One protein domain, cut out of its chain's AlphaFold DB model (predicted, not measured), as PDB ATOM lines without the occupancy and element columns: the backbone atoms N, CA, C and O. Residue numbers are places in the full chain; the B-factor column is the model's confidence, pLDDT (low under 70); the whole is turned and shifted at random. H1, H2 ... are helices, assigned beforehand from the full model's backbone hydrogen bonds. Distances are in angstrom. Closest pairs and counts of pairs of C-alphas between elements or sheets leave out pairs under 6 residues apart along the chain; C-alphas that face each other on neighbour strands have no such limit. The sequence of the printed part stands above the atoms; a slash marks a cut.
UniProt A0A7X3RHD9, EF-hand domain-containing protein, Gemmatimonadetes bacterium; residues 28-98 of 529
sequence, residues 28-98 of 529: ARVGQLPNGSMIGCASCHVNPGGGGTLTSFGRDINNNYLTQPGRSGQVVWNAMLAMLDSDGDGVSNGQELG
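This is residues 28 to 98 of the 529 residues of the protein "EF-hand domain-containing protein" of Gemmatimonadetes bacterium (UniProt A0A7X3RHD9). Little regular structure is present: this is a rounded body of winding loops, with the helix H1 along one side and two short helices, H2 and H3, packed together beside it. Residues 28 to 55 wind through the body before H1, and residues 65 to 78 loop from H1 to H2. The printed part has 71 residues with three named helices, in the order H1, H2, H3, and no named strand; its class is all helix, with 18 residues in named elements. It is compact, with a radius of gyration of the C-alphas of 11.0 A and spans of 29 by 24 by 19 A.

H1, residues 56 to 64, is 11.9 A long and begins at C-alpha 56 (69.811, 159.982, 182.674). H2 is residues 79 to 82, 4.9 A. H3, residues 93 to 97, 6.1 A, ends at C-alpha 97 (64.817, 150.770, 171.917).

H1 and H2 are close but not clearly touching; their closest C-alphas, of Ile 61 and Leu 81, are 7.8 A apart. H1 and H3 are likewise close but not clearly touching, at 7.9 A between the closest C-alphas, of Phe 57 and Asn 93. H2 and H3 touch, their closest C-alphas, of Ala 82 and Gly 94, 4.0 A apart. In H1 and H3 every O i to N i+4 pair is within hydrogen-bond range; H2 is too short for such a pair.

The C-alphas farthest apart, of Ser 72 and Gly 90, are 31.3 A apart. The link from H1 to H2 is long, 14 residues. The printed part has no cut, and no printed residue is under 70 in pLDDT.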
ATOM      1  N   ALA A  28      80.869 153.570 168.652       71.31
ATOM      2  CA  ALA A  28      80.883 152.183 169.098       71.31
ATOM      3  C   ALA A  28      79.862 151.875 170.208       71.31
ATOM      4  O   ALA A  28      79.274 150.805 170.163       71.31
ATOM      5  N   ARG A  29      79.615 152.790 171.164       82.81
ATOM      6  CA  ARG A  29      78.617 152.562 172.232       82.81
ATOM      7  C   ARG A  29      77.180 152.646 171.729       82.81
ATOM      8  O   ARG A  29      76.337 151.892 172.183       82.81
ATOM      9  N   VAL A  30      76.926 153.513 170.753       86.88
ATOM     10  CA  VAL A  30      75.623 153.619 170.085       86.88
ATOM     11  C   VAL A  30      75.285 152.308 169.358       86.88
ATOM     12  O   VAL A  30      74.143 151.872 169.378       86.88
ATOM     13  N   GLY A  31      76.291 151.643 168.780       88.19
ATOM     14  CA  GLY A  31      76.163 150.304 168.189       88.19
ATOM     15  C   GLY A  31      76.218 149.132 169.182       88.19
ATOM     16  O   GLY A  31      76.395 148.003 168.739       88.19
ATOM     17  N   GLN A  32      76.136 149.386 170.493       92.06
ATOM     18  CA  GLN A  32      76.026 148.366 171.556       92.06
ATOM     19  C   GLN A  32      74.638 148.364 172.214       92.06
ATOM     20  O   GLN A  32      74.425 147.645 173.183       92.06
ATOM     21  N   LEU A  33      73.723 149.184 171.699       94.00
ATOM     22  CA  LEU A  33      72.333 149.271 172.118       94.00
ATOM     23  C   LEU A  33      71.441 148.732 170.991       94.00
ATOM     24  O   LEU A  33      71.732 149.033 169.822       94.00
ATOM     25  N   PRO A  34      70.346 148.017 171.301       94.38
ATOM     26  CA  PRO A  34      69.308 147.713 170.322       94.38
ATOM     27  C   PRO A  34      68.839 149.010 169.667       94.38
ATOM     28  O   PRO A  34      68.686 150.028 170.335       94.38
ATOM     29  N   ASN A  35      68.733 149.012 168.338       94.19
ATOM     30  CA  ASN A  35      68.348 150.168 167.517       94.19
ATOM     31  C   ASN A  35      69.099 151.503 167.750       94.19
ATOM     32  O   ASN A  35      68.792 152.490 167.076       94.19
ATOM     33  N   GLY A  36      70.135 151.559 168.598       89.44
ATOM     34  CA  GLY A  36      70.742 152.810 169.063       89.44
ATOM     35  C   GLY A  36      71.273 153.700 167.936       89.44
ATOM     36  O   GLY A  36      71.241 154.928 168.034       89.44
ATOM     37  N   SER A  37      71.684 153.108 166.809       90.19
ATOM     38  CA  SER A  37      72.104 153.843 165.607       90.19
ATOM     39  C   SER A  37      71.023 154.734 164.985       90.19
ATOM     40  O   SER A  37      71.379 155.636 164.229       90.19
ATOM     41  N   MET A  38      69.738 154.508 165.279       90.62
ATOM     42  CA  MET A  38      68.642 155.370 164.817       90.62
ATOM     43  C   MET A  38      68.560 156.689 165.601       90.62
ATOM     44  O   MET A  38      68.143 157.700 165.045       90.62
ATOM     45  N   ILE A  39      69.028 156.694 166.853       92.12
ATOM     46  CA  ILE A  39      69.012 157.850 167.767       92.12
ATOM     47  C   ILE A  39      70.378 158.559 167.781       92.12
ATOM     48  O   ILE A  39      70.482 159.781 167.902       92.12
ATOM     49  N   GLY A  40      71.465 157.800 167.620       91.38
ATOM     50  CA  GLY A  40      72.823 158.334 167.634       91.38
ATOM     51  C   GLY A  40      73.340 158.592 169.050       91.38
ATOM     52  O   GLY A  40      72.974 157.914 170.003       91.38
ATOM     53  N   CYS A  41      74.224 159.582 169.208       91.69
ATOM     54  CA  CYS A  41      74.794 159.897 170.524       91.69
ATOM     55  C   CYS A  41      73.794 160.566 171.485       91.69
ATOM     56  O   CYS A  41      74.122 160.699 172.663       91.69
ATOM     57  N   ALA A  42      72.620 160.989 170.999       91.81
ATOM     58  CA  ALA A  42      71.606 161.695 171.781       91.81
ATOM     59  C   ALA A  42      70.996 160.840 172.907       91.81
ATOM     60  O   ALA A  42      70.639 161.394 173.941       91.81
ATOM     61  N   SER A  43      70.977 159.508 172.766       90.44
ATOM     62  CA  SER A  43      70.501 158.605 173.823       90.44
ATOM     63  C   SER A  43      71.339 158.714 175.091       90.44
ATOM     64  O   SER A  43      70.802 158.854 176.185       90.44
ATOM     65  N   CYS A  44      72.671 158.725 174.970       92.06
ATOM     66  CA  CYS A  44      73.567 158.817 176.125       92.06
ATOM     67  C   CYS A  44      74.030 160.247 176.465       92.06
ATOM     68  O   CYS A  44      74.556 160.466 177.557       92.06
ATOM     69  N   HIS A  45      73.910 161.219 175.555       92.69
ATOM     70  CA  HIS A  45      74.463 162.567 175.722       92.69
ATOM     71  C   HIS A  45      73.465 163.672 175.381       92.69
ATOM     72  O   HIS A  45      72.902 163.704 174.294       92.69
ATOM     73  N   VAL A  46      73.401 164.688 176.249       91.62
ATOM     74  CA  VAL A  46      72.610 165.916 176.025       91.62
ATOM     75  C   VAL A  46      73.074 166.673 174.766       91.62
ATOM     76  O   VAL A  46      72.321 167.436 174.170       91.62
ATOM     77  N   ASN A  47      74.326 166.470 174.340       89.44
ATOM     78  CA  ASN A  47      74.816 166.907 173.036       89.44
ATOM     79  C   ASN A  47      74.623 165.786 171.993       89.44
ATOM     80  O   ASN A  47      75.335 164.782 172.085       89.44
ATOM     81  N   PRO A  48      73.804 165.967 170.935       87.56
ATOM     82  CA  PRO A  48      73.635 164.967 169.874       87.56
ATOM     83  C   PRO A  48      74.924 164.635 169.103       87.56
ATOM     84  O   PRO A  48      75.031 163.570 168.501       87.56
ATOM     85  N   GLY A  49      75.934 165.517 169.142       84.50
ATOM     86  CA  GLY A  49      77.281 165.240 168.626       84.50
ATOM     87  C   GLY A  49      78.150 164.352 169.533       84.50
ATOM     88  O   GLY A  49      79.299 164.082 169.190       84.50
ATOM     89  N   GLY A  50      77.628 163.924 170.686       84.38
ATOM     90  CA  GLY A  50      78.316 163.127 171.696       84.38
ATOM     91  C   GLY A  50      79.262 163.917 172.606       84.38
ATOM     92  O   GLY A  50      79.607 165.077 172.363       84.38
ATOM     93  N   GLY A  51      79.693 163.269 173.691       79.31
ATOM     94  CA  GLY A  51      80.516 163.895 174.725       79.31
ATOM     95  C   GLY A  51      79.766 164.946 175.556       79.31
ATOM     96  O   GLY A  51      78.591 165.236 175.344       79.31
ATOM     97  N   GLY A  52      80.462 165.528 176.535       84.94
ATOM     98  CA  GLY A  52      79.844 166.453 177.488       84.94
ATOM     99  C   GLY A  52      78.902 165.743 178.466       84.94
ATOM    100  O   GLY A  52      79.132 164.587 178.826       84.94
ATOM    101  N   THR A  53      77.873 166.457 178.924       93.75
ATOM    102  CA  THR A  53      76.900 165.975 179.916       93.75
ATOM    103  C   THR A  53      76.141 164.745 179.416       93.75
ATOM    104  O   THR A  53      75.677 164.714 178.275       93.75
ATOM    105  N   LEU A  54      76.015 163.739 180.282       93.38
ATOM    106  CA  LEU A  54      75.201 162.549 180.040       93.38
ATOM    107  C   LEU A  54      73.721 162.846 180.320       93.38
ATOM    108  O   LEU A  54      73.410 163.591 181.258       93.38
ATOM    109  N   THR A  55      72.839 162.227 179.540       94.75
ATOM    110  CA  THR A  55      71.409 162.059 179.866       94.75
ATOM    111  C   THR A  55      71.256 161.197 181.129       94.75
ATOM    112  O   THR A  55      72.258 160.786 181.731       94.75
ATOM    113  N   SER A  56      70.030 160.929 181.576       95.88
ATOM    114  CA  SER A  56      69.811 159.982 182.674       95.88
ATOM    115  C   SER A  56      70.210 158.560 182.255       95.88
ATOM    116  O   SER A  56      71.146 158.012 182.833       95.88
ATOM    117  N   PHE A  57      69.702 158.052 181.128       96.56
ATOM    118  CA  PHE A  57      70.115 156.761 180.554       96.56
ATOM    119  C   PHE A  57      71.624 156.637 180.299       96.56
ATOM    120  O   PHE A  57      72.267 155.654 180.673       96.56
ATOM    121  N   GLY A  58      72.256 157.676 179.739       94.56
ATOM    122  CA  GLY A  58      73.708 157.692 179.547       94.56
ATOM    123  C   GLY A  58      74.505 157.614 180.854       94.56
ATOM    124  O   GLY A  58      75.639 157.126 180.863       94.56
ATOM    125  N   ARG A  59      73.922 158.086 181.960       94.69
ATOM    126  CA  ARG A  59      74.492 158.039 183.310       94.69
ATOM    127  C   ARG A  59      74.286 156.675 183.955       94.69
ATOM    128  O   ARG A  59      75.246 156.178 184.539       94.69
ATOM    129  N   ASP A  60      73.119 156.060 183.787       95.25
ATOM    130  CA  ASP A  60      72.851 154.692 184.240       95.25
ATOM    131  C   ASP A  60      73.805 153.709 183.565       95.25
ATOM    132  O   ASP A  60      74.516 152.971 184.252       95.25
ATOM    133  N   ILE A  61      73.951 153.803 182.236       94.31
ATOM    134  CA  ILE A  61      74.970 153.058 181.488       94.31
ATOM    135  C   ILE A  61      76.356 153.302 182.079       94.31
ATOM    136  O   ILE A  61      77.041 152.353 182.449       94.31
ATOM    137  N   ASN A  62      76.789 154.563 182.188       91.44
ATOM    138  CA  ASN A  62      78.148 154.891 182.620       91.44
ATOM    139  C   ASN A  62      78.480 154.408 184.043       91.44
ATOM    140  O   ASN A  62      79.648 154.119 184.320       91.44
ATOM    141  N   ASN A  63      77.491 154.379 184.934       91.56
ATOM    142  CA  ASN A  63      77.680 154.048 186.340       91.56
ATOM    143  C   ASN A  63      77.551 152.545 186.610       91.56
ATOM    144  O   ASN A  63      78.354 152.011 187.374       91.56
ATOM    145  N   ASN A  64      76.576 151.883 185.977       91.62
ATOM    146  CA  ASN A  64      76.111 150.553 186.376       91.62
ATOM    147  C   ASN A  64      76.254 149.499 185.262       91.62
ATOM    148  O   ASN A  64      76.566 148.351 185.560       91.62
ATOM    149  N   TYR A  65      76.104 149.880 183.987       94.19
ATOM    150  CA  TYR A  65      76.019 148.941 182.855       94.19
ATOM    151  C   TYR A  65      77.196 149.061 181.874       94.19
ATOM    152  O   TYR A  65      77.034 149.095 180.652       94.19
ATOM    153  N   LEU A  66      78.420 149.109 182.412       93.62
ATOM    154  CA  LEU A  66      79.654 148.942 181.643       93.62
ATOM    155  C   LEU A  66      80.437 147.722 182.127       93.62
ATOM    156  O   LEU A  66      80.651 147.559 183.324       93.62
ATOM    157  N   THR A  67      81.012 146.956 181.193       92.81
ATOM    158  CA  THR A  67      81.891 145.806 181.507       92.81
ATOM    159  C   THR A  67      83.104 146.170 182.370       92.81
ATOM    160  O   THR A  67      83.709 145.312 183.008       92.81
ATOM    161  N   GLN A  68      83.490 147.447 182.373       90.56
ATOM    162  CA  GLN A  68      84.451 148.039 183.297       90.56
ATOM    163  C   GLN A  68      84.300 149.573 183.306       90.56
ATOM    164  O   GLN A  68      83.987 150.154 182.262       90.56
ATOM    165  N   PRO A  69      84.592 150.268 184.422       86.25
ATOM    166  CA  PRO A  69      84.455 151.720 184.493       86.25
ATOM    167  C   PRO A  69      85.266 152.495 183.444       86.25
ATOM    168  O   PRO A  69      86.384 152.135 183.058       86.25
ATOM    169  N   GLY A  70      84.723 153.643 183.034       80.06
ATOM    170  CA  GLY A  70      85.404 154.603 182.169       80.06
ATOM    171  C   GLY A  70      85.411 154.223 180.685       80.06
ATOM    172  O   GLY A  70      84.527 153.538 180.177       80.06
ATOM    173  N   ARG A  71      86.395 154.747 179.940       76.88
ATOM    174  CA  ARG A  71      86.354 154.787 178.462       76.88
ATOM    175  C   ARG A  71      86.473 153.423 177.779       76.88
ATOM    176  O   ARG A  71      86.040 153.305 176.637       76.88
ATOM    177  N   SER A  72      87.083 152.433 178.426       84.19
ATOM    178  CA  SER A  72      87.305 151.102 177.840       84.19
ATOM    179  C   SER A  72      86.131 150.138 178.041       84.19
ATOM    180  O   SER A  72      86.072 149.126 177.346       84.19
ATOM    181  N   GLY A  73      85.189 150.458 178.936       88.12
ATOM    182  CA  GLY A  73      83.968 149.678 179.126       88.12
ATOM    183  C   GLY A  73      83.090 149.669 177.879       88.12
ATOM    184  O   GLY A  73      82.894 150.719 177.249       88.12
ATOM    185  N   GLN A  74      82.574 148.485 177.559       92.31
ATOM    186  CA  GLN A  74      81.489 148.277 176.598       92.31
ATOM    187  C   GLN A  74      80.162 148.308 177.359       92.31
ATOM    188  O   GLN A  74      80.160 147.973 178.545       92.31
ATOM    189  N   VAL A  75      79.071 148.708 176.706       93.06
ATOM    190  CA  VAL A  75      77.730 148.636 177.307       93.06
ATOM    191  C   VAL A  75      77.380 147.173 177.569       93.06
ATOM    192  O   VAL A  75      77.588 146.322 176.705       93.06
ATOM    193  N   VAL A  76      76.885 146.891 178.772       93.38
ATOM    194  CA  VAL A  76      76.227 145.628 179.111       93.38
ATOM    195  C   VAL A  76      74.740 145.870 178.917       93.38
ATOM    196  O   VAL A  76      74.067 146.340 179.828       93.38
ATOM    197  N   TRP A  77      74.254 145.644 177.698       93.62
ATOM    198  CA  TRP A  77      72.815 145.600 177.472       93.62
ATOM    199  C   TRP A  77      72.272 144.312 178.087       93.62
ATOM    200  O   TRP A  77      72.833 143.240 177.859       93.62
ATOM    201  N   ASN A  78      71.249 144.451 178.922       89.12
ATOM    202  CA  ASN A  78      70.543 143.353 179.557       89.12
ATOM    203  C   ASN A  78      69.146 143.810 179.992       89.12
ATOM    204  O   ASN A  78      68.870 145.007 180.111       89.12
ATOM    205  N   ALA A  79      68.323 142.829 180.331       84.38
ATOM    206  CA  ALA A  79      67.041 142.947 181.007       84.38
ATOM    207  C   ALA A  79      66.937 144.053 182.081       84.38
ATOM    208  O   ALA A  79      65.972 144.814 182.096       84.38
ATOM    209  N   MET A  80      67.930 144.194 182.969       85.94
ATOM    210  CA  MET A  80      67.902 145.229 184.013       85.94
ATOM    211  C   MET A  80      68.002 146.651 183.452       85.94
ATOM    212  O   MET A  80      67.319 147.543 183.949       85.94
ATOM    213  N   LEU A  81      68.849 146.882 182.443       92.12
ATOM    214  CA  LEU A  81      68.932 148.175 181.764       92.12
ATOM    215  C   LEU A  81      67.689 148.423 180.899       92.12
ATOM    216  O   LEU A  81      67.197 149.548 180.885       92.12
ATOM    217  N   ALA A  82      67.168 147.388 180.234       91.75
ATOM    218  CA  ALA A  82      65.946 147.457 179.435       91.75
ATOM    219  C   ALA A  82      64.719 147.860 180.278       91.75
ATOM    220  O   ALA A  82      63.951 148.715 179.857       91.75
ATOM    221  N   MET A  83      64.582 147.320 181.494       87.56
ATOM    222  CA  MET A  83      63.450 147.569 182.402       87.56
ATOM    223  C   MET A  83      63.479 148.943 183.107       87.56
ATOM    224  O   MET A  83      62.504 149.322 183.754       87.56
ATOM    225  N   LEU A  84      64.584 149.696 183.050       90.38
ATOM    226  CA  LEU A  84      64.625 151.039 183.639       90.38
ATOM    227  C   LEU A  84      63.835 152.031 182.775       90.38
ATOM    228  O   LEU A  84      64.107 152.159 181.588       90.38
ATOM    229  N   ASP A  85      62.926 152.782 183.391       91.06
ATOM    230  CA  ASP A  85      62.519 154.109 182.916       91.06
ATOM    231  C   ASP A  85      63.606 155.089 183.383       91.06
ATOM    232  O   ASP A  85      63.685 155.447 184.565       91.06
ATOM    233  N   SER A  86      64.558 155.392 182.496       95.12
ATOM    234  CA  SER A  86      65.748 156.158 182.876       95.12
ATOM    235  C   SER A  86      65.500 157.665 182.930       95.12
ATOM    236  O   SER A  86      66.175 158.340 183.710       95.12
ATOM    237  N   ASP A  87      64.606 158.228 182.116       92.69
ATOM    238  CA  ASP A  87      64.371 159.678 182.061       92.69
ATOM    239  C   ASP A  87      63.038 160.151 182.670       92.69
ATOM    240  O   ASP A  87      62.923 161.343 182.986       92.69
ATOM    241  N   GLY A  88      62.144 159.222 183.014       89.94
ATOM    242  CA  GLY A  88      60.991 159.420 183.886       89.94
ATOM    243  C   GLY A  88      59.682 159.711 183.156       89.94
ATOM    244  O   GLY A  88      58.836 160.402 183.733       89.94
ATOM    245  N   ASP A  89      59.526 159.267 181.906       86.50
ATOM    246  CA  ASP A  89      58.303 159.483 181.117       86.50
ATOM    247  C   ASP A  89      57.271 158.342 181.190       86.50
ATOM    248  O   ASP A  89      56.142 158.491 180.706       86.50
ATOM    249  N   GLY A  90      57.603 157.253 181.891       82.19
ATOM    250  CA  GLY A  90      56.746 156.088 182.090       82.19
ATOM    251  C   GLY A  90      56.938 154.970 181.062       82.19
ATOM    252  O   GLY A  90      56.229 153.964 181.144       82.19
ATOM    253  N   VAL A  91      57.874 155.108 180.116       86.62
ATOM    254  CA  VAL A  91      58.268 154.050 179.177       86.62
ATOM    255  C   VAL A  91      59.646 153.501 179.562       86.62
ATOM    256  O   VAL A  91      60.534 154.226 179.995       86.62
ATOM    257  N   SER A  92      59.838 152.185 179.453       90.69
ATOM    258  CA  SER A  92      61.136 151.568 179.754       90.69
ATOM    259  C   SER A  92      62.107 151.656 178.570       90.69
ATOM    260  O   SER A  92      61.704 151.528 177.410       90.69
ATOM    261  N   ASN A  93      63.407 151.780 178.857       93.56
ATOM    262  CA  ASN A  93      64.486 151.850 177.863       93.56
ATOM    263  C   ASN A  93      64.393 150.751 176.789       93.56
ATOM    264  O   ASN A  93      64.759 150.967 175.635       93.56
ATOM    265  N   GLY A  94      63.950 149.551 177.173       91.94
ATOM    266  CA  GLY A  94      63.753 148.413 176.283       91.94
ATOM    267  C   GLY A  94      62.584 148.616 175.324       91.94
ATOM    268  O   GLY A  94      62.749 148.459 174.115       91.94
ATOM    269  N   GLN A  95      61.422 149.049 175.827       90.38
ATOM    270  CA  GLN A  95      60.280 149.417 174.978       90.38
ATOM    271  C   GLN A  95      60.650 150.529 173.991       90.38
ATOM    272  O   GLN A  95      60.278 150.467 172.824       90.38
ATOM    273  N   GLU A  96      61.426 151.520 174.421       93.44
ATOM    274  CA  GLU A  96      61.863 152.607 173.545       93.44
ATOM    275  C   GLU A  96      62.892 152.190 172.498       93.44
ATOM    276  O   GLU A  96      62.868 152.683 171.371       93.44
ATOM    277  N   LEU A  97      63.810 151.288 172.843       94.25
ATOM    278  CA  LEU A  97      64.817 150.770 171.917       94.25
ATOM    279  C   LEU A  97      64.307 149.586 171.079       94.25
ATOM    280  O   LEU A  97      65.034 149.091 170.215       94.25
ATOM    281  N   GLY A  98      63.046 149.181 171.255       91.94
ATOM    282  CA  GLY A  98      62.416 148.085 170.519       91.94
ATOM    283  C   GLY A  98      62.928 146.701 170.917       91.94
ATOM    284  O   GLY A  98      62.931 145.806 170.083       91.94
TER     285      GLY A  98